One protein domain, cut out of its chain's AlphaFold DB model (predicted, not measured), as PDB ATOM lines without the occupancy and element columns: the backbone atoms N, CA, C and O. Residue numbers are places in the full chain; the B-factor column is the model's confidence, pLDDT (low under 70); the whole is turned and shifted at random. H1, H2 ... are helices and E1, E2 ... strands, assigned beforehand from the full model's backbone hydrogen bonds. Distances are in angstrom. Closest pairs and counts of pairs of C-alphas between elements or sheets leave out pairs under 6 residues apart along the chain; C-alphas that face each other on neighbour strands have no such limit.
ATOM      1  N   LYS A 107     167.136 189.276 168.058       93.25
ATOM      2  CA  LYS A 107     166.625 189.343 166.677       93.25
ATOM      3  C   LYS A 107     165.485 190.344 166.507       93.25
ATOM      4  O   LYS A 107     165.369 190.961 165.455       93.25
ATOM      5  N   GLU A 108     164.661 190.526 167.532       92.44
ATOM      6  CA  GLU A 108     163.481 191.395 167.520       92.44
ATOM      7  C   GLU A 108     163.840 192.887 167.547       92.44
ATOM      8  O   GLU A 108     163.026 193.724 167.159       92.44
ATOM      9  N   GLN A 109     165.047 193.231 168.008       93.94
ATOM     10  CA  GLN A 109     165.538 194.612 168.020       93.94
ATOM     11  C   GLN A 109     166.149 195.019 166.676       93.94
ATOM     12  O   GLN A 109     166.291 196.210 166.394       93.94
ATOM     13  N   PHE A 110     166.519 194.046 165.843       96.25
ATOM     14  CA  PHE A 110     167.155 194.306 164.565       96.25
ATOM     15  C   PHE A 110     166.159 194.849 163.540       96.25
ATOM     16  O   PHE A 110     165.080 194.299 163.323       96.25
ATOM     17  N   GLN A 111     166.551 195.932 162.870       94.81
ATOM     18  CA  GLN A 111     165.772 196.552 161.805       94.81
ATOM     19  C   GLN A 111     166.660 196.759 160.583       94.81
ATOM     20  O   GLN A 111     167.423 197.724 160.511       94.81
ATOM     21  N   TRP A 112     166.533 195.869 159.596       95.56
ATOM     22  CA  TRP A 112     167.453 195.814 158.458       95.56
ATOM     23  C   TRP A 112     167.557 197.135 157.681       95.56
ATOM     24  O   TRP A 112     168.652 197.493 157.257       95.56
ATOM     25  N   LEU A 113     166.462 197.899 157.538       95.44
ATOM     26  CA  LEU A 113     166.496 199.219 156.892       95.44
ATOM     27  C   LEU A 113     167.322 200.230 157.695       95.44
ATOM     28  O   LEU A 113     168.083 200.990 157.104       95.44
ATOM     29  N   ARG A 114     167.224 200.233 159.031       95.81
ATOM     30  CA  ARG A 114     168.034 201.127 159.877       95.81
ATOM     31  C   ARG A 114     169.504 200.735 159.837       95.81
ATOM     32  O   ARG A 114     170.360 201.606 159.706       95.81
ATOM     33  N   THR A 115     169.796 199.436 159.880       96.88
ATOM     34  CA  THR A 115     171.158 198.923 159.706       96.88
ATOM     35  C   THR A 115     171.723 199.320 158.350       96.88
ATOM     36  O   THR A 115     172.807 199.890 158.282       96.88
ATOM     37  N   LEU A 116     170.970 199.106 157.271       96.56
ATOM     38  CA  LEU A 116     171.394 199.482 155.927       96.56
ATOM     39  C   LEU A 116     171.630 200.996 155.805       96.56
ATOM     40  O   LEU A 116     172.606 201.404 155.184       96.56
ATOM     41  N   ALA A 117     170.794 201.826 156.433       96.75
ATOM     42  CA  ALA A 117     170.987 203.274 156.477       96.75
ATOM     43  C   ALA A 117     172.291 203.671 157.180       96.75
ATOM     44  O   ALA A 117     173.003 204.557 156.714       96.75
ATOM     45  N   ARG A 118     172.642 202.994 158.282       96.00
ATOM     46  CA  ARG A 118     173.920 203.204 158.976       96.00
ATOM     47  C   ARG A 118     175.101 202.806 158.103       96.00
ATOM     48  O   ARG A 118     176.037 203.584 157.976       96.00
ATOM     49  N   LEU A 119     175.040 201.641 157.460       95.56
ATOM     50  CA  LEU A 119     176.105 201.177 156.567       95.56
ATOM     51  C   LEU A 119     176.268 202.097 155.346       95.56
ATOM     52  O   LEU A 119     177.389 202.378 154.923       95.56
ATOM     53  N   ARG A 120     175.161 202.655 154.841       94.94
ATOM     54  CA  ARG A 120     175.168 203.658 153.772       94.94
ATOM     55  C   ARG A 120     175.959 204.910 154.154       94.94
ATOM     56  O   ARG A 120     176.591 205.480 153.269       94.94
ATOM     57  N   ARG A 121     175.993 205.318 155.431       94.75
ATOM     58  CA  ARG A 121     176.803 206.467 155.894       94.75
ATOM     59  C   ARG A 121     178.306 206.248 155.742       94.75
ATOM     60  O   ARG A 121     179.033 207.224 155.679       94.75
ATOM     61  N   PHE A 122     178.764 205.002 155.640       92.44
ATOM     62  CA  PHE A 122     180.161 204.664 155.349       92.44
ATOM     63  C   PHE A 122     180.452 204.559 153.846       92.44
ATOM     64  O   PHE A 122     181.553 204.180 153.466       92.44
ATOM     65  N   GLY A 123     179.480 204.865 152.984       91.06
ATOM     66  CA  GLY A 123     179.644 204.819 151.533       91.06
ATOM     67  C   GLY A 123     179.228 203.507 150.870       91.06
ATOM     68  O   GLY A 123     179.403 203.408 149.666       91.06
ATOM     69  N   MET A 124     178.646 202.539 151.597       91.69
ATOM     70  CA  MET A 124     178.078 201.322 150.991       91.69
ATOM     71  C   MET A 124     176.745 201.660 150.305       91.69
ATOM     72  O   MET A 124     175.684 201.647 150.938       91.69
ATOM     73  N   LYS A 125     176.801 202.039 149.027       89.75
ATOM     74  CA  LYS A 125     175.650 202.490 148.230       89.75
ATOM     75  C   LYS A 125     174.951 201.334 147.550       89.75
ATOM     76  O   LYS A 125     173.738 201.416 147.386       89.75
ATOM     77  N   ASN A 126     175.689 200.296 147.167       87.94
ATOM     78  CA  ASN A 126     175.207 199.175 146.369       87.94
ATOM     79  C   ASN A 126     175.063 197.897 147.213       87.94
ATOM     80  O   ASN A 126     175.964 197.065 147.274       87.94
ATOM     81  N   ALA A 127     173.928 197.746 147.900       88.38
ATOM     82  CA  ALA A 127     173.685 196.611 148.795       88.38
ATOM     83  C   ALA A 127     172.419 195.833 148.408       88.38
ATOM     84  O   ALA A 127     172.397 195.156 147.388       88.38
ATOM     85  N   ILE A 128     171.358 195.920 149.216       92.88
ATOM     86  CA  ILE A 128     170.045 195.338 148.894       92.88
ATOM     87  C   ILE A 128     169.330 196.186 147.837       92.88
ATOM     88  O   ILE A 128     168.653 195.662 146.968       92.88
ATOM     89  N   PHE A 129     169.484 197.503 147.911       93.50
ATOM     90  CA  PHE A 129     169.103 198.448 146.870       93.50
ATOM     91  C   PHE A 129     170.185 199.520 146.783       93.50
ATOM     92  O   PHE A 129     170.972 199.692 147.721       93.50
ATOM     93  N   ARG A 130     170.215 200.232 145.660       92.25
ATOM     94  CA  ARG A 130     171.150 201.325 145.407       92.25
ATOM     95  C   ARG A 130     170.559 202.649 145.875       92.25
ATOM     96  O   ARG A 130     169.403 202.925 145.568       92.25
ATOM     97  N   MET A 131     171.334 203.476 146.580       94.06
ATOM     98  CA  MET A 131     170.948 204.860 146.898       94.06
ATOM     99  C   MET A 131     172.030 205.849 146.459       94.06
ATOM    100  O   MET A 131     173.096 205.934 147.079       94.06
ATOM    101  N   ASN A 132     171.692 206.671 145.466       90.88
ATOM    102  CA  ASN A 132     172.577 207.679 144.887       90.88
ATOM    103  C   ASN A 132     171.995 209.092 144.978       90.88
ATOM    104  O   ASN A 132     170.786 209.284 145.128       90.88
ATOM    105  N   LEU A 133     172.876 210.084 144.852       90.00
ATOM    106  CA  LEU A 133     172.498 211.459 144.551       90.00
ATOM    107  C   LEU A 133     172.693 211.701 143.057       90.00
ATOM    108  O   LEU A 133     173.796 211.541 142.540       90.00
ATOM    109  N   LYS A 134     171.627 212.108 142.373       86.56
ATOM    110  CA  LYS A 134     171.650 212.446 140.950       86.56
ATOM    111  C   LYS A 134     171.487 213.942 140.785       86.56
ATOM    112  O   LYS A 134     170.561 214.530 141.338       86.56
ATOM    113  N   TRP A 135     172.397 214.548 140.034       83.69
ATOM    114  CA  TRP A 135     172.308 215.959 139.692       83.69
ATOM    115  C   TRP A 135     171.230 216.192 138.631       83.69
ATOM    116  O   TRP A 135     171.211 215.522 137.595       83.69
ATOM    117  N   GLU A 136     170.355 217.166 138.868       79.19
ATOM    118  CA  GLU A 136     169.334 217.590 137.917       79.19
ATOM    119  C   GLU A 136     169.699 218.928 137.280       79.19
ATOM    120  O   GLU A 136     169.696 219.973 137.929       79.19
ATOM    121  N   ALA A 137     169.950 218.907 135.970       73.44
ATOM    122  CA  ALA A 137     170.366 220.092 135.226       73.44
ATOM    123  C   ALA A 137     169.358 221.250 135.287       73.44
ATOM    124  O   ALA A 137     169.753 222.412 135.323       73.44
ATOM    125  N   GLU A 138     168.059 220.942 135.284       75.19
ATOM    126  CA  GLU A 138     166.994 221.950 135.229       75.19
ATOM    127  C   GLU A 138     166.839 222.712 136.547       75.19
ATOM    128  O   GLU A 138     166.626 223.923 136.536       75.19
ATOM    129  N   SER A 139     166.968 222.017 137.680       78.50
ATOM    130  CA  SER A 139     166.847 222.609 139.015       78.50
ATOM    131  C   SER A 139     168.196 223.041 139.596       78.50
ATOM    132  O   SER A 139     168.222 223.839 140.527       78.50
ATOM    133  N   SER A 140     169.311 222.543 139.044       79.62
ATOM    134  CA  SER A 140     170.659 222.658 139.624       79.62
ATOM    135  C   SER A 140     170.761 222.086 141.047       79.62
ATOM    136  O   SER A 140     171.634 222.483 141.820       79.62
ATOM    137  N   LEU A 141     169.867 221.154 141.391       85.19
ATOM    138  CA  LEU A 141     169.800 220.485 142.687       85.19
ATOM    139  C   LEU A 141     170.037 218.984 142.531       85.19
ATOM    140  O   LEU A 141     169.911 218.417 141.444       85.19
ATOM    141  N   PHE A 142     170.376 218.338 143.643       88.56
ATOM    142  CA  PHE A 142     170.472 216.887 143.708       88.56
ATOM    143  C   PHE A 142     169.133 216.281 144.102       88.56
ATOM    144  O   PHE A 142     168.376 216.840 144.893       88.56
ATOM    145  N   ARG A 143     168.870 215.089 143.575       91.06
ATOM    146  CA  ARG A 143     167.750 214.246 143.971       91.06
ATOM    147  C   ARG A 143     168.260 212.908 144.477       91.06
ATOM    148  O   ARG A 143     169.228 212.363 143.949       91.06
ATOM    149  N   VAL A 144     167.575 212.366 145.478       95.38
ATOM    150  CA  VAL A 144     167.783 210.987 145.927       95.38
ATOM    151  C   VAL A 144     167.176 210.025 144.909       95.38
ATOM    152  O   VAL A 144     165.980 210.107 144.613       95.38
ATOM    153  N   VAL A 145     167.998 209.106 144.410       94.00
ATOM    154  CA  VAL A 145     167.602 208.039 143.488       94.00
ATOM    155  C   VAL A 145     167.757 206.691 144.177       94.00
ATOM    156  O   VAL A 145     168.814 206.403 144.742       94.00
ATOM    157  N   ILE A 146     166.703 205.881 144.120       95.00
ATOM    158  CA  ILE A 146     166.652 204.516 144.633       95.00
ATOM    159  C   ILE A 146     166.577 203.548 143.457       95.00
ATOM    160  O   ILE A 146     165.649 203.610 142.647       95.00
ATOM    161  N   GLY A 147     167.550 202.647 143.390       91.19
ATOM    162  CA  GLY A 147     167.748 201.742 142.268       91.19
ATOM    163  C   GLY A 147     167.901 200.284 142.665       91.19
ATOM    164  O   GLY A 147     168.050 199.945 143.842       91.19
ATOM    165  N   LYS A 148     167.908 199.410 141.659       89.44
ATOM    166  CA  LYS A 148     168.355 198.021 141.834       89.44
ATOM    167  C   LYS A 148     169.853 198.014 142.154       89.44
ATOM    168  O   LYS A 148     170.563 198.925 141.717       89.44
ATOM    169  N   PRO A 149     170.359 197.011 142.885       88.50
ATOM    170  CA  PRO A 149     171.791 196.827 142.972       88.50
ATOM    171  C   PRO A 149     172.350 196.479 141.588       88.50
ATOM    172  O   PRO A 149     171.723 195.752 140.812       88.50
ATOM    173  N   GLN A 150     173.528 197.010 141.281       78.75
ATOM    174  CA  GLN A 150     174.256 196.718 140.051       78.75
ATOM    175  C   GLN A 150     175.363 195.712 140.363       78.75
ATOM    176  O   GLN A 150     176.206 195.965 141.216       78.75
ATOM    177  N   TYR A 151     175.356 194.571 139.677       72.56
ATOM    178  CA  TYR A 151     176.403 193.556 139.795       72.56
ATOM    179  C   TYR A 151     177.351 193.704 138.604       72.56
ATOM    180  O   TYR A 151     177.094 193.165 137.527       72.56
ATOM    181  N   ALA A 152     178.411 194.487 138.778       59.78
ATOM    182  CA  ALA A 152     179.451 194.699 137.778       59.78
ATOM    183  C   ALA A 152     180.529 193.603 137.827       59.78
ATOM    184  O   ALA A 152     181.201 193.344 136.829       59.78
ATOM    185  N   SER A 153     180.708 192.953 138.978       60.12
ATOM    186  CA  SER A 153     181.771 191.977 139.206       60.12
ATOM    187  C   SER A 153     181.326 190.852 140.136       60.12
ATOM    188  O   SER A 153     180.378 190.987 140.907       60.12
ATOM    189  N   TYR A 154     182.075 189.743 140.136       60.44
ATOM    190  CA  TYR A 154     181.908 188.701 141.154       60.44
ATOM    191  C   TYR A 154     182.138 189.213 142.583       60.44
ATOM    192  O   TYR A 154     181.725 188.589 143.551       60.44
ATOM    193  N   ARG A 155     182.793 190.367 142.715       61.47
ATOM    194  CA  ARG A 155     183.096 191.014 143.993       61.47
ATOM    195  C   ARG A 155     181.896 191.705 144.627       61.47
ATOM    196  O   ARG A 155     181.926 191.984 145.818       61.47
ATOM    197  N   ASP A 156     180.842 191.937 143.850       67.31
ATOM    198  CA  ASP A 156     179.587 192.469 144.373       67.31
ATOM    199  C   ASP A 156     178.800 191.397 145.143       67.31
ATOM    200  O   ASP A 156     177.798 191.709 145.787       67.31
ATOM    201  N   TYR A 157     179.231 190.130 145.100       78.06
ATOM    202  CA  TYR A 157     178.622 189.036 145.849       78.06
ATOM    203  C   TYR A 157     179.098 189.009 147.309       78.06
ATOM    204  O   TYR A 157     180.184 189.479 147.659       78.06
ATOM    205  N   VAL A 158     178.243 188.472 148.184       81.88
ATOM    206  CA  VAL A 158     178.686 188.083 149.527       81.88
ATOM    207  C   VAL A 158     179.464 186.789 149.383       81.88
ATOM    208  O   VAL A 158     178.915 185.813 148.879       81.88
ATOM    209  N   ASP A 159     180.708 186.808 149.837       78.25
ATOM    210  CA  ASP A 159     181.589 185.648 149.879       78.25
ATOM    211  C   ASP A 159     181.984 185.441 151.344       78.25
ATOM    212  O   ASP A 159     182.956 186.012 151.835       78.25
ATOM    213  N   LEU A 160     181.093 184.782 152.089       84.50
ATOM    214  CA  LEU A 160     181.312 184.394 153.480       84.50
ATOM    215  C   LEU A 160     181.299 182.871 153.532       84.50
ATOM    216  O   LEU A 160     180.229 182.267 153.653       84.50
ATOM    217  N   GLU A 161     182.483 182.280 153.429       88.94
ATOM    218  CA  GLU A 161     182.653 180.833 153.501       88.94
ATOM    219  C   GLU A 161     182.444 180.333 154.940       88.94
ATOM    220  O   GLU A 161     182.443 181.094 155.923       88.94
ATOM    221  N   ASN A 162     182.280 179.019 155.088       90.19
ATOM    222  CA  ASN A 162     182.163 178.359 156.385       90.19
ATOM    223  C   ASN A 162     183.247 178.803 157.380       90.19
ATOM    224  O   ASN A 162     182.963 179.136 158.534       90.19
ATOM    225  N   GLU A 163     184.494 178.818 156.913       90.31
ATOM    226  CA  GLU A 163     185.689 179.170 157.664       90.31
ATOM    227  C   GLU A 163     185.652 180.622 158.150       90.31
ATOM    228  O   GLU A 163     186.047 180.889 159.290       90.31
ATOM    229  N   ASP A 164     185.125 181.546 157.343       89.38
ATOM    230  CA  ASP A 164     184.965 182.950 157.724       89.38
ATOM    231  C   ASP A 164     183.938 183.099 158.846       89.38
ATOM    232  O   ASP A 164     184.181 183.790 159.837       89.38
ATOM    233  N   LEU A 165     182.804 182.403 158.736       92.38
ATOM    234  CA  LEU A 165     181.764 182.406 159.765       92.38
ATOM    235  C   LEU A 165     182.278 181.802 161.081       92.38
ATOM    236  O   LEU A 165     182.012 182.335 162.162       92.38
ATOM    237  N   ILE A 166     183.075 180.735 161.020       91.69
ATOM    238  CA  ILE A 166     183.739 180.180 162.209       91.69
ATOM    239  C   ILE A 166     184.729 181.189 162.794       91.69
ATOM    240  O   ILE A 166     184.755 181.397 164.008       91.69
ATOM    241  N   ALA A 167     185.512 181.861 161.948       88.38
ATOM    242  CA  ALA A 167     186.473 182.876 162.372       88.38
ATOM    243  C   ALA A 167     185.816 184.133 162.970       88.38
ATOM    244  O   ALA A 167     186.491 184.880 163.687       88.38
ATOM    245  N   LEU A 168     184.531 184.370 162.680       87.88
ATOM    246  CA  LEU A 168     183.702 185.386 163.329       87.88
ATOM    247  C   LEU A 168     183.167 184.932 164.695       87.88
ATOM    248  O   LEU A 168     182.858 185.788 165.515       87.88
ATOM    249  N   GLY A 169     183.102 183.624 164.961       88.94
ATOM    250  CA  GLY A 169     182.678 183.063 166.249       88.94
ATOM    251  C   GLY A 169     181.475 182.118 166.178       88.94
ATOM    252  O   GLY A 169     181.019 181.638 167.216       88.94
ATOM    253  N   PHE A 170     180.947 181.814 164.988       90.88
ATOM    254  CA  PHE A 170     179.860 180.843 164.857       90.88
ATOM    255  C   PHE A 170     180.361 179.402 165.055       90.88
ATOM    256  O   PHE A 170     181.468 179.038 164.663       90.88
ATOM    257  N   SER A 171     179.515 178.533 165.617       92.12
ATOM    258  CA  SER A 171     179.809 177.094 165.660       92.12
ATOM    259  C   SER A 171     179.804 176.494 164.250       92.12
ATOM    260  O   SER A 171     179.021 176.926 163.407       92.12
ATOM    261  N   HIS A 172     180.597 175.445 163.998       92.56
ATOM    262  CA  HIS A 172     180.660 174.765 162.688       92.56
ATOM    263  C   HIS A 172     179.276 174.444 162.093       92.56
ATOM    264  O   HIS A 172     179.016 174.692 160.917       92.56
ATOM    265  N   THR A 173     178.360 173.906 162.905       93.50
ATOM    266  CA  THR A 173     177.007 173.559 162.447       93.50
ATOM    267  C   THR A 173     176.205 174.799 162.058       93.50
ATOM    268  O   THR A 173     175.505 174.783 161.044       93.50
ATOM    269  N   ARG A 174     176.304 175.882 162.842       92.88
ATOM    270  CA  ARG A 174     175.591 177.130 162.548       92.88
ATOM    271  C   ARG A 174     176.196 177.841 161.341       92.88
ATOM    272  O   ARG A 174     175.427 178.270 160.490       92.88
ATOM    273  N   ALA A 175     177.524 177.889 161.242       94.62
ATOM    274  CA  ALA A 175     178.261 178.426 160.101       94.62
ATOM    275  C   ALA A 175     177.817 177.762 158.792       94.62
ATOM    276  O   ALA A 175     177.382 178.451 157.879       94.62
ATOM    277  N   LYS A 176     177.772 176.423 158.748       94.81
ATOM    278  CA  LYS A 176     177.309 175.675 157.565       94.81
ATOM    279  C   LYS A 176     175.863 175.968 157.166       94.81
ATOM    280  O   LYS A 176     175.541 176.014 155.984       94.81
ATOM    281  N   SER A 177     174.976 176.135 158.145       95.62
ATOM    282  CA  SER A 177     173.590 176.526 157.868       95.62
ATOM    283  C   SER A 177     173.511 177.953 157.329       95.62
ATOM    284  O   SER A 177     172.785 178.194 156.372       95.62
ATOM    285  N   LEU A 178     174.241 178.890 157.943       95.50
ATOM    286  CA  LEU A 178     174.234 180.301 157.560       95.50
ATOM    287  C   LEU A 178     174.821 180.519 156.168       95.50
ATOM    288  O   LEU A 178     174.217 181.245 155.395       95.50
ATOM    289  N   GLU A 179     175.935 179.872 155.839       95.75
ATOM    290  CA  GLU A 179     176.549 179.885 154.505       95.75
ATOM    291  C   GLU A 179     175.518 179.532 153.420       95.75
ATOM    292  O   GLU A 179     175.232 180.342 152.539       95.75
ATOM    293  N   TYR A 180     174.841 178.387 153.564       95.56
ATOM    294  CA  TYR A 180     173.788 177.958 152.636       95.56
ATOM    295  C   TYR A 180     172.615 178.952 152.551       95.56
ATOM    296  O   TYR A 180     172.081 179.228 151.472       95.56
ATOM    297  N   ASP A 181     172.184 179.494 153.689       96.75
ATOM    298  CA  ASP A 181     171.082 180.455 153.741       96.75
ATOM    299  C   ASP A 181     171.462 181.812 153.114       96.75
ATOM    300  O   ASP A 181     170.622 182.441 152.462       96.75
ATOM    301  N   ILE A 182     172.719 182.244 153.269       96.19
ATOM    302  CA  ILE A 182     173.297 183.459 152.675       96.19
ATOM    303  C   ILE A 182     173.390 183.310 151.157       96.19
ATOM    304  O   ILE A 182     172.904 184.185 150.439       96.19
ATOM    305  N   GLU A 183     173.923 182.193 150.658       93.75
ATOM    306  CA  GLU A 183     173.988 181.900 149.220       93.75
ATOM    307  C   GLU A 183     172.594 181.902 148.581       93.75
ATOM    308  O   GLU A 183     172.367 182.501 147.524       93.75
ATOM    309  N   ASN A 184     171.621 181.271 149.245       95.81
ATOM    310  CA  ASN A 184     170.238 181.273 148.786       95.81
ATOM    311  C   ASN A 184     169.621 182.671 148.814       95.81
ATOM    312  O   ASN A 184     168.857 183.020 147.911       95.81
ATOM    313  N   LEU A 185     169.900 183.474 149.843       95.94
ATOM    314  CA  LEU A 185     169.424 184.852 149.905       95.94
ATOM    315  C   LEU A 185     170.005 185.677 148.750       95.94
ATOM    316  O   LEU A 185     169.233 186.290 148.016       95.94
ATOM    317  N   GLU A 186     171.319 185.619 148.525       93.06
ATOM    318  CA  GLU A 186     171.999 186.310 147.423       93.06
ATOM    319  C   GLU A 186     171.422 185.897 146.061       93.06
ATOM    320  O   GLU A 186     171.113 186.745 145.221       93.06
ATOM    321  N   LYS A 187     171.198 184.594 145.851       92.62
ATOM    322  CA  LYS A 187     170.565 184.080 144.633       92.62
ATOM    323  C   LYS A 187     169.161 184.654 144.429       92.62
ATOM    324  O   LYS A 187     168.866 185.134 143.339       92.62
ATOM    325  N   ASN A 188     168.322 184.664 145.466       94.56
ATOM    326  CA  ASN A 188     166.966 185.214 145.374       94.56
ATOM    327  C   ASN A 188     166.975 186.713 145.030       94.56
ATOM    328  O   ASN A 188     166.150 187.168 144.240       94.56
ATOM    329  N   ILE A 189     167.910 187.485 145.593       93.31
ATOM    330  CA  ILE A 189     168.058 188.916 145.285       93.31
ATOM    331  C   ILE A 189     168.456 189.105 143.817       93.31
ATOM    332  O   ILE A 189     167.859 189.924 143.118       93.31
ATOM    333  N   ARG A 190     169.405 188.310 143.314       90.00
ATOM    334  CA  ARG A 190     169.823 188.344 141.903       90.00
ATOM    335  C   ARG A 190     168.696 187.977 140.947       90.00
ATOM    336  O   ARG A 190     168.544 188.619 139.908       90.00
ATOM    337  N   ASP A 191     167.917 186.957 141.284       91.06
ATOM    338  CA  ASP A 191     166.780 186.539 140.469       91.06
ATOM    339  C   ASP A 191     165.730 187.663 140.400       91.06
ATOM    340  O   ASP A 191     165.233 187.953 139.314       91.06
ATOM    341  N   LEU A 192     165.492 188.398 141.497       91.50
ATOM    342  CA  LEU A 192     164.622 189.586 141.499       91.50
ATOM    343  C   LEU A 192     165.144 190.733 140.619       91.50
ATOM    344  O   LEU A 192     164.349 191.408 139.956       91.50
ATOM    345  N   VAL A 193     166.460 190.967 140.604       88.00
ATOM    346  CA  VAL A 193     167.068 191.985 139.730       88.00
ATOM    347  C   VAL A 193     166.848 191.642 138.256       88.00
ATOM    348  O   VAL A 193     166.540 192.536 137.473       88.00
ATOM    349  N   LYS A 194     166.935 190.357 137.890       83.69
ATOM    350  CA  LYS A 194     166.718 189.874 136.515       83.69
ATOM    351  C   LYS A 194     165.248 189.810 136.103       83.69
ATOM    352  O   LYS A 194     164.941 190.019 134.937       83.69
ATOM    353  N   GLU A 195     164.354 189.467 137.029       81.12
ATOM    354  CA  GLU A 195     162.921 189.283 136.751       81.12
ATOM    355  C   GLU A 195     162.226 190.601 136.382       81.12
ATOM    356  O   GLU A 195     161.229 190.619 135.664       81.12
ATOM    357  N   THR A 196     162.713 191.714 136.919       66.56
ATOM    358  CA  THR A 196     162.055 193.009 136.779       66.56
ATOM    359  C   THR A 196     162.562 193.732 135.528       66.56
ATOM    360  O   THR A 196     163.749 194.036 135.427       66.56
ATOM    361  N   GLU A 197     161.670 193.997 134.568       64.44
ATOM    362  CA  GLU A 197     161.995 194.734 133.336       64.44
ATOM    363  C   GLU A 197     162.520 196.150 133.636       64.44
ATOM    364  O   GLU A 197     162.305 196.698 134.722       64.44
ATOM    365  N   ALA A 198     163.215 196.762 132.669       61.81
ATOM    366  CA  ALA A 198     163.618 198.162 132.753       61.81
ATOM    367  C   ALA A 198     162.364 199.051 132.832       61.81
ATOM    368  O   ALA A 198     161.673 199.284 131.839       61.81
ATOM    369  N   SER A 199     162.038 199.506 134.041       67.56
ATOM    370  CA  SER A 199     160.887 200.362 134.306       67.56
ATOM    371  C   SER A 199     161.271 201.830 134.115       67.56
ATOM    372  O   SER A 199     162.403 202.223 134.389       67.56
ATOM    373  N   VAL A 200     160.339 202.658 133.635       77.56
ATOM    374  CA  VAL A 200     160.556 204.110 133.584       77.56
ATOM    375  C   VAL A 200     160.638 204.630 135.024       77.56
ATOM    376  O   VAL A 200     159.676 204.415 135.770       77.56
ATOM    377  N   PRO A 201     161.714 205.343 135.410       86.69
ATOM    378  CA  PRO A 201     161.850 205.868 136.761       86.69
ATOM    379  C   PRO A 201     160.648 206.719 137.182       86.69
ATOM    380  O   PRO A 201     160.149 207.556 136.423       86.69
ATOM    381  N   GLN A 202     160.180 206.517 138.412       91.62
ATOM    382  CA  GLN A 202     159.022 207.206 138.975       91.62
ATOM    383  C   GLN A 202     159.446 208.150 140.092       91.62
ATOM    384  O   GLN A 202     160.264 207.810 140.936       91.62
ATOM    385  N   THR A 203     158.851 209.341 140.140       94.19
ATOM    386  CA  THR A 203     159.069 210.271 141.256       94.19
ATOM    387  C   THR A 203     157.954 210.132 142.289       94.19
ATOM    388  O   THR A 203     156.869 210.695 142.105       94.19
ATOM    389  N   LEU A 204     158.242 209.450 143.395       96.00
ATOM    390  CA  LEU A 204     157.283 209.117 144.453       96.00
ATOM    391  C   LEU A 204     157.572 209.912 145.728       96.00
ATOM    392  O   LEU A 204     158.730 210.204 146.033       96.00
ATOM    393  N   SER A 205     156.530 210.281 146.477       97.31
ATOM    394  CA  SER A 205     156.727 210.837 147.819       97.31
ATOM    395  C   SER A 205     157.020 209.730 148.836       97.31
ATOM    396  O   SER A 205     156.608 208.583 148.646       97.31
ATOM    397  N   LEU A 206     157.681 210.063 149.949       97.06
ATOM    398  CA  LEU A 206     157.877 209.115 151.057       97.06
ATOM    399  C   LEU A 206     156.539 208.566 151.574       97.06
ATOM    400  O   LEU A 206     156.431 207.382 151.888       97.06
ATOM    401  N   LYS A 207     155.502 209.410 151.585       96.75
ATOM    402  CA  LYS A 207     154.135 209.024 151.936       96.75
ATOM    403  C   LYS A 207     153.552 207.973 150.988       96.75
ATOM    404  O   LYS A 207     152.845 207.081 151.455       96.75
ATOM    405  N   ASP A 208     153.792 208.095 149.684       96.06
ATOM    406  CA  ASP A 208     153.276 207.148 148.687       96.06
ATOM    407  C   ASP A 208     153.997 205.803 148.801       96.06
ATOM    408  O   ASP A 208     153.355 204.754 148.801       96.06
ATOM    409  N   LEU A 209     155.321 205.830 148.981       94.69
ATOM    410  CA  LEU A 209     156.118 204.621 149.202       94.69
ATOM    411  C   LEU A 209     155.648 203.834 150.425       94.69
ATOM    412  O   LEU A 209     155.499 202.615 150.355       94.69
ATOM    413  N   GLU A 210     155.343 204.519 151.520       94.75
ATOM    414  CA  GLU A 210     154.858 203.863 152.728       94.75
ATOM    415  C   GLU A 210     153.408 203.380 152.587       94.75
ATOM    416  O   GLU A 210     153.134 202.194 152.769       94.75
ATOM    417  N   ASN A 211     152.473 204.257 152.207       93.50
ATOM    418  CA  ASN A 211     151.042 203.929 152.240       93.50
ATOM    419  C   ASN A 211     150.578 203.043 151.079       93.50
ATOM    420  O   ASN A 211     149.644 202.262 151.250       93.50
ATOM    421  N   ILE A 212     151.173 203.195 149.894       91.94
ATOM    422  CA  ILE A 212     150.759 202.465 148.687       91.94
ATOM    423  C   ILE A 212     151.616 201.212 148.513       91.94
ATOM    424  O   ILE A 212     151.107 200.154 148.141       91.94
ATOM    425  N   HIS A 213     152.917 201.323 148.786       90.44
ATOM    426  CA  HIS A 213     153.888 200.282 148.454       90.44
ATOM    427  C   HIS A 213     154.420 199.516 149.677       90.44
ATOM    428  O   HIS A 213     155.032 198.462 149.500       90.44
ATOM    429  N   GLY A 214     154.137 199.975 150.903       90.00
ATOM    430  CA  GLY A 214     154.570 199.321 152.142       90.00
ATOM    431  C   GLY A 214     156.074 199.427 152.409       90.00
ATOM    432  O   GLY A 214     156.628 198.566 153.092       90.00
ATOM    433  N   VAL A 215     156.747 200.436 151.845       90.88
ATOM    434  CA  VAL A 215     158.197 200.647 151.968       90.88
ATOM    435  C   VAL A 215     158.477 201.960 152.705       90.88
ATOM    436  O   VAL A 215     158.367 203.047 152.140       90.88
ATOM    437  N   SER A 216     158.883 201.866 153.971       91.69
ATOM    438  CA  SER A 216     159.139 203.030 154.833       91.69
ATOM    439  C   SER A 216     160.582 203.538 154.702       91.69
ATOM    440  O   SER A 216     161.449 203.209 155.511       91.69
ATOM    441  N   LEU A 217     160.855 204.375 153.692       95.62
ATOM    442  CA  LEU A 217     162.185 204.987 153.497       95.62
ATOM    443  C   LEU A 217     162.453 206.225 154.370       95.62
ATOM    444  O   LEU A 217     163.593 206.674 154.434       95.62
ATOM    445  N   GLY A 218     161.451 206.783 155.060       95.31
ATOM    446  CA  GLY A 218     161.630 208.002 155.862       95.31
ATOM    447  C   GLY A 218     162.712 207.864 156.938       95.31
ATOM    448  O   GLY A 218     163.664 208.640 156.953       95.31
ATOM    449  N   ALA A 219     162.621 206.816 157.764       93.62
ATOM    450  CA  ALA A 219     163.617 206.532 158.801       93.62
ATOM    451  C   ALA A 219     164.995 206.176 158.215       93.62
ATOM    452  O   ALA A 219     166.025 206.478 158.813       93.62
ATOM    453  N   TYR A 220     165.017 205.543 157.037       96.25
ATOM    454  CA  TYR A 220     166.254 205.253 156.317       96.25
ATOM    455  C   TYR A 220     166.971 206.555 155.930       96.25
ATOM    456  O   TYR A 220     168.129 206.746 156.296       96.25
ATOM    457  N   LEU A 221     166.279 207.486 155.265       97.38
ATOM    458  CA  LEU A 221     166.869 208.766 154.858       97.38
ATOM    459  C   LEU A 221     167.248 209.631 156.062       97.38
ATOM    460  O   LEU A 221     168.307 210.251 156.048       97.38
ATOM    461  N   GLU A 222     166.441 209.626 157.123       96.62
ATOM    462  CA  GLU A 222     166.760 210.352 158.355       96.62
ATOM    463  C   GLU A 222     168.105 209.918 158.947       96.62
ATOM    464  O   GLU A 222     168.925 210.760 159.310       96.62
ATOM    465  N   ILE A 223     168.379 208.611 158.988       96.44
ATOM    466  CA  ILE A 223     169.667 208.092 159.459       96.44
ATOM    467  C   ILE A 223     170.795 208.465 158.490       96.44
ATOM    468  O   ILE A 223     171.866 208.887 158.933       96.44
ATOM    469  N   VAL A 224     170.576 208.320 157.178       96.50
ATOM    470  CA  VAL A 224     171.604 208.608 156.165       96.50
ATOM    471  C   VAL A 224     172.043 210.072 156.225       96.50
ATOM    472  O   VAL A 224     173.237 210.340 156.331       96.50
ATOM    473  N   PHE A 225     171.098 211.015 156.225       95.81
ATOM    474  CA  PHE A 225     171.397 212.451 156.193       95.81
ATOM    475  C   PHE A 225     171.573 213.084 157.580       95.81
ATOM    476  O   PHE A 225     172.170 214.151 157.700       95.81
ATOM    477  N   GLY A 226     171.113 212.423 158.645       94.94
ATOM    478  CA  GLY A 226     171.199 212.925 160.019       94.94
ATOM    479  C   GLY A 226     170.125 213.955 160.385       94.94
ATOM    480  O   GLY A 226     170.260 214.625 161.408       94.94
ATOM    481  N   TYR A 227     169.076 214.100 159.574       95.25
ATOM    482  CA  TYR A 227     167.932 214.970 159.844       95.25
ATOM    483  C   TYR A 227     166.647 214.408 159.203       95.25
ATOM    484  O   TYR A 227     166.722 213.704 158.195       95.25
ATOM    485  N   PRO A 228     165.459 214.694 159.766       96.06
ATOM    486  CA  PRO A 228     164.204 214.128 159.280       96.06
ATOM    487  C   PRO A 228     163.722 214.794 157.987       96.06
ATOM    488  O   PRO A 228     163.870 216.001 157.793       96.06
ATOM    489  N   PHE A 229     163.045 214.014 157.141       95.62
ATOM    490  CA  PHE A 229     162.407 214.500 155.914       95.62
ATOM    491  C   PHE A 229     160.886 214.595 156.072       95.62
ATOM    492  O   PHE A 229     160.272 213.720 156.692       95.62
ATOM    493  N   PRO A 230     160.230 215.614 155.482       96.69
ATOM    494  CA  PRO A 230     158.775 215.658 155.443       96.69
ATOM    495  C   PRO A 230     158.235 214.498 154.601       96.69
ATOM    496  O   PRO A 230     158.835 214.102 153.606       96.69
ATOM    497  N   SER A 231     157.043 214.000 154.928       95.81
ATOM    498  CA  SER A 231     156.407 212.897 154.185       95.81
ATOM    499  C   SER A 231     156.118 213.228 152.711       95.81
ATOM    500  O   SER A 231     155.970 212.328 151.887       95.81
ATOM    501  N   SER A 232     156.082 214.518 152.362       97.00
ATOM    502  CA  SER A 232     155.973 215.024 150.991       97.00
ATOM    503  C   SER A 232     157.295 215.043 150.217       97.00
ATOM    504  O   SER A 232     157.273 215.361 149.028       97.00
ATOM    505  N   PHE A 233     158.435 214.763 150.860       96.56
ATOM    506  CA  PHE A 233     159.731 214.681 150.187       96.56
ATOM    507  C   PHE A 233     159.675 213.627 149.084       96.56
ATOM    508  O   PHE A 233     159.071 212.566 149.264       96.56
ATOM    509  N   ARG A 234     160.265 213.940 147.930       95.75
ATOM    510  CA  ARG A 234     160.153 213.129 146.719       95.75
ATOM    511  C   ARG A 234     161.489 212.492 146.385       95.75
ATOM    512  O   ARG A 234     162.507 213.176 146.354       95.75
ATOM    513  N   VAL A 235     161.449 211.205 146.080       96.06
ATOM    514  CA  VAL A 235     162.593 210.427 145.605       96.06
ATOM    515  C   VAL A 235     162.293 209.884 144.215       96.06
ATOM    516  O   VAL A 235     161.133 209.650 143.864       96.06
ATOM    517  N   GLU A 236     163.329 209.711 143.407       94.94
ATOM    518  CA  GLU A 236     163.231 208.962 142.155       94.94
ATOM    519  C   GLU A 236     163.451 207.478 142.456       94.94
ATOM    520  O   GLU A 236     164.397 207.117 143.150       94.94
ATOM    521  N   VAL A 237     162.564 206.621 141.966       94.06
ATOM    522  CA  VAL A 237     162.647 205.168 142.103       94.06
ATOM    523  C   VAL A 237     162.733 204.581 140.705       94.06
ATOM    524  O   VAL A 237     161.790 204.704 139.925       94.06
ATOM    525  N   GLU A 238     163.867 203.968 140.385       90.25
ATOM    526  CA  GLU A 238     164.127 203.373 139.067       90.25
ATOM    527  C   GLU A 238     163.205 202.181 138.795       90.25
ATOM    528  O   GLU A 238     162.728 201.993 137.677       90.25
ATOM    529  N   ASP A 239     162.920 201.386 139.831       90.69
ATOM    530  CA  ASP A 239     162.007 200.250 139.752       90.69
ATOM    531  C   ASP A 239     161.224 200.045 141.055       90.69
ATOM    532  O   ASP A 239     161.689 199.448 142.032       90.69
ATOM    533  N   THR A 240     159.985 200.535 141.050       92.38
ATOM    534  CA  THR A 240     159.060 200.418 142.181       92.38
ATOM    535  C   THR A 240     158.705 198.957 142.484       92.38
ATOM    536  O   THR A 240     158.560 198.585 143.650       92.38
ATOM    537  N   ASN A 241     158.590 198.098 141.464       92.62
ATOM    538  CA  ASN A 241     158.229 196.690 141.650       92.62
ATOM    539  C   ASN A 241     159.353 195.915 142.334       92.62
ATOM    540  O   ASN A 241     159.084 195.126 143.244       92.62
ATOM    541  N   TYR A 242     160.598 196.162 141.928       93.56
ATOM    542  CA  TYR A 242     161.771 195.620 142.597       93.56
ATOM    543  C   TYR A 242     161.782 196.017 144.072       93.56
ATOM    544  O   TYR A 242     161.847 195.138 144.930       93.56
ATOM    545  N   LEU A 243     161.626 197.314 144.371       93.94
ATOM    546  CA  LEU A 243     161.671 197.833 145.740       93.94
ATOM    547  C   LEU A 243     160.602 197.192 146.652       93.94
ATOM    548  O   LEU A 243     160.878 196.858 147.806       93.94
ATOM    549  N   ILE A 244     159.397 196.941 146.130       94.12
ATOM    550  CA  ILE A 244     158.333 196.230 146.859       94.12
ATOM    551  C   ILE A 244     158.709 194.764 147.098       94.12
ATOM    552  O   ILE A 244     158.548 194.246 148.208       94.12
ATOM    553  N   LYS A 245     159.160 194.063 146.052       95.44
ATOM    554  CA  LYS A 245     159.484 192.632 146.130       95.44
ATOM    555  C   LYS A 245     160.667 192.377 147.060       95.44
ATOM    556  O   LYS A 245     160.600 191.450 147.863       95.44
ATOM    557  N   ILE A 246     161.703 193.212 147.001       95.19
ATOM    558  CA  ILE A 246     162.881 193.073 147.856       95.19
ATOM    559  C   ILE A 246     162.535 193.341 149.322       95.19
ATOM    560  O   ILE A 246     162.905 192.545 150.181       95.19
ATOM    561  N   ALA A 247     161.727 194.365 149.624       95.19
ATOM    562  CA  ALA A 247     161.273 194.620 150.991       95.19
ATOM    563  C   ALA A 247     160.494 193.422 151.563       95.19
ATOM    564  O   ALA A 247     160.750 192.990 152.686       95.19
ATOM    565  N   LYS A 248     159.591 192.826 150.769       95.50
ATOM    566  CA  LYS A 248     158.859 191.607 151.157       95.50
ATOM    567  C   LYS A 248     159.784 190.407 151.360       95.50
ATOM    568  O   LYS A 248     159.599 189.678 152.331       95.50
ATOM    569  N   LEU A 249     160.764 190.208 150.473       96.19
ATOM    570  CA  LEU A 249     161.732 189.116 150.579       96.19
ATOM    571  C   LEU A 249     162.515 189.212 151.890       96.19
ATOM    572  O   LEU A 249     162.550 188.234 152.629       96.19
ATOM    573  N   ILE A 250     163.102 190.374 152.187       96.50
ATOM    574  CA  ILE A 250     163.957 190.571 153.366       96.50
ATOM    575  C   ILE A 250     163.148 190.500 154.665       96.50
ATOM    576  O   ILE A 250     163.566 189.830 155.608       96.50
ATOM    577  N   ASN A 251     161.954 191.101 154.702       94.31
ATOM    578  CA  ASN A 251     161.066 191.030 155.870       94.31
ATOM    579  C   ASN A 251     160.605 189.596 156.192       94.31
ATOM    580  O   ASN A 251     160.228 189.318 157.326       94.31
ATOM    581  N   GLY A 252     160.623 188.687 155.211       95.00
ATOM    582  CA  GLY A 252     160.263 187.279 155.388       95.00
ATOM    583  C   GLY A 252     161.408 186.365 155.842       95.00
ATOM    584  O   GLY A 252     161.203 185.154 155.920       95.00
ATOM    585  N   LYS A 253     162.615 186.893 156.087       96.50
ATOM    586  CA  LYS A 253     163.793 186.107 156.492       96.50
ATOM    587  C   LYS A 253     164.074 186.208 157.992       96.50
ATOM    588  O   LYS A 253     163.650 187.141 158.671       96.50
ATOM    589  N   ASP A 254     164.827 185.232 158.496       96.06
ATOM    590  CA  ASP A 254     165.391 185.280 159.845       96.06
ATOM    591  C   ASP A 254     166.311 186.506 159.992       96.06
ATOM    592  O   ASP A 254     167.125 186.798 159.117       96.06
ATOM    593  N   GLN A 255     166.166 187.250 161.089       95.69
ATOM    594  CA  GLN A 255     166.857 188.533 161.247       95.69
ATOM    595  C   GLN A 255     168.366 188.374 161.488       95.69
ATOM    596  O   GLN A 255     169.135 189.243 161.086       95.69
ATOM    597  N   GLU A 256     168.817 187.260 162.077       95.25
ATOM    598  CA  GLU A 256     170.252 186.969 162.223       95.25
ATOM    599  C   GLU A 256     170.876 186.649 160.863       95.25
ATOM    600  O   GLU A 256     171.979 187.121 160.578       95.25
ATOM    601  N   LEU A 257     170.157 185.931 159.993       96.44
ATOM    602  CA  LEU A 257     170.566 185.741 158.600       96.44
ATOM    603  C   LEU A 257     170.728 187.089 157.881       96.44
ATOM    604  O   LEU A 257     171.769 187.334 157.280       96.44
ATOM    605  N   VAL A 258     169.730 187.978 157.961       97.31
ATOM    606  CA  VAL A 258     169.787 189.290 157.287       97.31
ATOM    607  C   VAL A 258     170.915 190.161 157.847       97.31
ATOM    608  O   VAL A 258     171.628 190.803 157.078       97.31
ATOM    609  N   ALA A 259     171.120 190.169 159.165       96.81
ATOM    610  CA  ALA A 259     172.219 190.902 159.787       96.81
ATOM    611  C   ALA A 259     173.589 190.372 159.347       96.81
ATOM    612  O   ALA A 259     174.459 191.155 158.974       96.81
ATOM    613  N   THR A 260     173.762 189.049 159.327       95.75
ATOM    614  CA  THR A 260     175.009 188.405 158.884       95.75
ATOM    615  C   THR A 260     175.264 188.665 157.400       95.75
ATOM    616  O   THR A 260     176.385 188.984 157.011       95.75
ATOM    617  N   TYR A 261     174.215 188.631 156.576       95.88
ATOM    618  CA  TYR A 261     174.278 188.987 155.161       95.88
ATOM    619  C   TYR A 261     174.719 190.442 154.941       95.88
ATOM    620  O   TYR A 261     175.626 190.699 154.150       95.88
ATOM    621  N   LEU A 262     174.120 191.403 155.659       95.88
ATOM    622  CA  LEU A 262     174.500 192.817 155.568       95.88
ATOM    623  C   LEU A 262     175.930 193.064 156.059       95.88
ATOM    624  O   LEU A 262     176.640 193.872 155.463       95.88
ATOM    625  N   PHE A 263     176.366 192.356 157.102       94.06
ATOM    626  CA  PHE A 263     177.761 192.382 157.534       94.06
ATOM    627  C   PHE A 263     178.691 191.850 156.441       94.06
ATOM    628  O   PHE A 263     179.683 192.499 156.124       94.06
ATOM    629  N   GLY A 264     178.344 190.725 155.809       91.50
ATOM    630  CA  GLY A 264     179.082 190.167 154.675       91.50
ATOM    631  C   GLY A 264     179.197 191.141 153.506       91.50
ATOM    632  O   GLY A 264     180.301 191.391 153.030       91.50
ATOM    633  N   LYS A 265     178.091 191.786 153.107       91.00
ATOM    634  CA  LYS A 265     178.116 192.864 152.100       91.00
ATOM    635  C   LYS A 265     179.040 194.007 152.508       91.00
ATOM    636  O   LYS A 265     179.801 194.498 151.680       91.00
ATOM    637  N   PHE A 266     179.007 194.410 153.777       91.19
ATOM    638  CA  PHE A 266     179.876 195.471 154.270       91.19
ATOM    639  C   PHE A 266     181.354 195.061 154.274       91.19
ATOM    640  O   PHE A 266     182.209 195.867 153.921       91.19
ATOM    641  N   ILE A 267     181.668 193.804 154.595       87.06
ATOM    642  CA  ILE A 267     183.019 193.251 154.455       87.06
ATOM    643  C   ILE A 267     183.454 193.280 152.990       87.06
ATOM    644  O   ILE A 267     184.541 193.785 152.721       87.06
ATOM    645  N   SER A 268     182.621 192.824 152.048       84.38
ATOM    646  CA  SER A 268     182.922 192.896 150.610       84.38
ATOM    647  C   SER A 268     183.155 194.340 150.153       84.38
ATOM    648  O   SER A 268     184.106 194.601 149.420       84.38
ATOM    649  N   PHE A 269     182.354 195.297 150.634       85.88
ATOM    650  CA  PHE A 269     182.528 196.731 150.370       85.88
ATOM    651  C   PHE A 269     183.869 197.252 150.904       85.88
ATOM    652  O   PHE A 269     184.661 197.822 150.152       85.88
ATOM    653  N   ILE A 270     184.175 196.995 152.180       83.31
ATOM    654  CA  ILE A 270     185.444 197.396 152.793       83.31
ATOM    655  C   ILE A 270     186.609 196.741 152.047       83.31
ATOM    656  O   ILE A 270     187.539 197.429 151.647       83.31
ATOM    657  N   GLN A 271     186.558 195.442 151.767       77.00
ATOM    658  CA  GLN A 271     187.592 194.751 150.999       77.00
ATOM    659  C   GLN A 271     187.754 195.309 149.587       77.00
ATOM    660  O   GLN A 271     188.885 195.444 149.132       77.00
ATOM    661  N   SER A 272     186.665 195.674 148.915       71.75
ATOM    662  CA  SER A 272     186.712 196.298 147.590       71.75
ATOM    663  C   SER A 272     187.375 197.671 147.648       71.75
ATOM    664  O   SER A 272     188.258 197.946 146.842       71.75
ATOM    665  N   SER A 273     187.072 198.478 148.672       63.03
ATOM    666  CA  SER A 273     187.754 199.761 148.910       63.03
ATOM    667  C   SER A 273     189.251 199.610 149.239       63.03
ATOM    668  O   SER A 273     190.034 200.537 149.034       63.03
ATOM    669  N   LEU A 274     189.665 198.427 149.716       60.69
ATOM    670  CA  LEU A 274     191.047 198.100 150.079       60.69
ATOM    671  C   LEU A 274     191.827 197.383 148.972       60.69
ATOM    672  O   LEU A 274     193.055 197.309 149.053       60.69
TER     673      LEU A 274
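AT A GLANCE: This is residues 107 to 274 of the 588 residues of the protein "Peptidase_M13_N domain-containing protein" of Drosophila ananassae (UniProt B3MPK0). A small, strongly twisted sheet of four strands makes one end of an elongated domain, and the short helix H2, set crosswise on the start of the long helix H3, makes the other. Between them H5, H1 and H7 lie side by side in a row, with H1 in the middle; H3 crosses H7 and has its last turns beside the first part of H6. The printed part has 168 residues with seven named helices and four named strands, in the order H1 E1 E2 H2 H3 E3 H4 H5 E4 H6 H7; the sheet, E1 E2 E4 E3, is mixed and the class is mixed, helices and strands. The whole is compact, with a radius of gyration of the C-alphas of 16.5 A, and spans 54 by 33 by 32 A.

HOW THE PARTS SIT: H1, residues 112 to 120, touches H5, residues 218 to 225, the same way at a shallow tilt of 18 degrees; the closest C-alphas, of Ala 117 and Tyr 220, are 5.1 A apart. H1 touches H7, residues 255 to 274, the same way at a shallow tilt of 12 degrees, the closest C-alphas being those of Trp 112 and Ala 259, 7.0 A. E1, residues 130 to 136, and E2, residues 141 to 147, form an antiparallel hairpin, with N 132 and O 145 at 3.0 A. E4, residues 234 to 237, is parallel to E2, with N 146 and O 236 at 2.8 A, and antiparallel to E3, residues 202 to 205, with N 204 and O 235 at 2.9 A. H2, residues 162 to 168, touches H3, residues 172 to 195, only just about perpendicular at 71 degrees; the C-alphas of Leu 165 and Ala 175 are closest, 5.3 A. H4, residues 206 to 211, only grazes the sheet. H6, residues 240 to 251, only grazes it with residues 240 to 243; its residues 242 to 246 touch residues 189 to 193 of H3, opposite ways at a shallow tilt of 14 degrees, closest at C-alphas 242 and 192, 6.8 A. H3 touches H7 about perpendicular, at 77 degrees, closest at C-alphas 182 and 261, 6.1 A. The helix packing is part aligned, part crossed. In all seven helices every O i to N i+4 pair is within hydrogen-bond range.

IN THESE COORDINATES: H1 begins at C-alpha 112, (167.453, 195.814, 158.458). E1 is 18.0 A long and E2 18.9 A. H3 is 34.6 A, H6 16.7 A and H7 28.3 A, ending at C-alpha 274, (191.047, 198.100, 150.079).

THE WHOLE: The C-alphas of Glu 138 and Thr 173 are the two farthest apart, 56.4 A. The printed part has no cut; the link from E2 to H2, residues 148 to 161, is long. Mean pLDDT of the printed part is 89.9; residues 152 to 156, 196 to 199 and 273 to 274 are under 70.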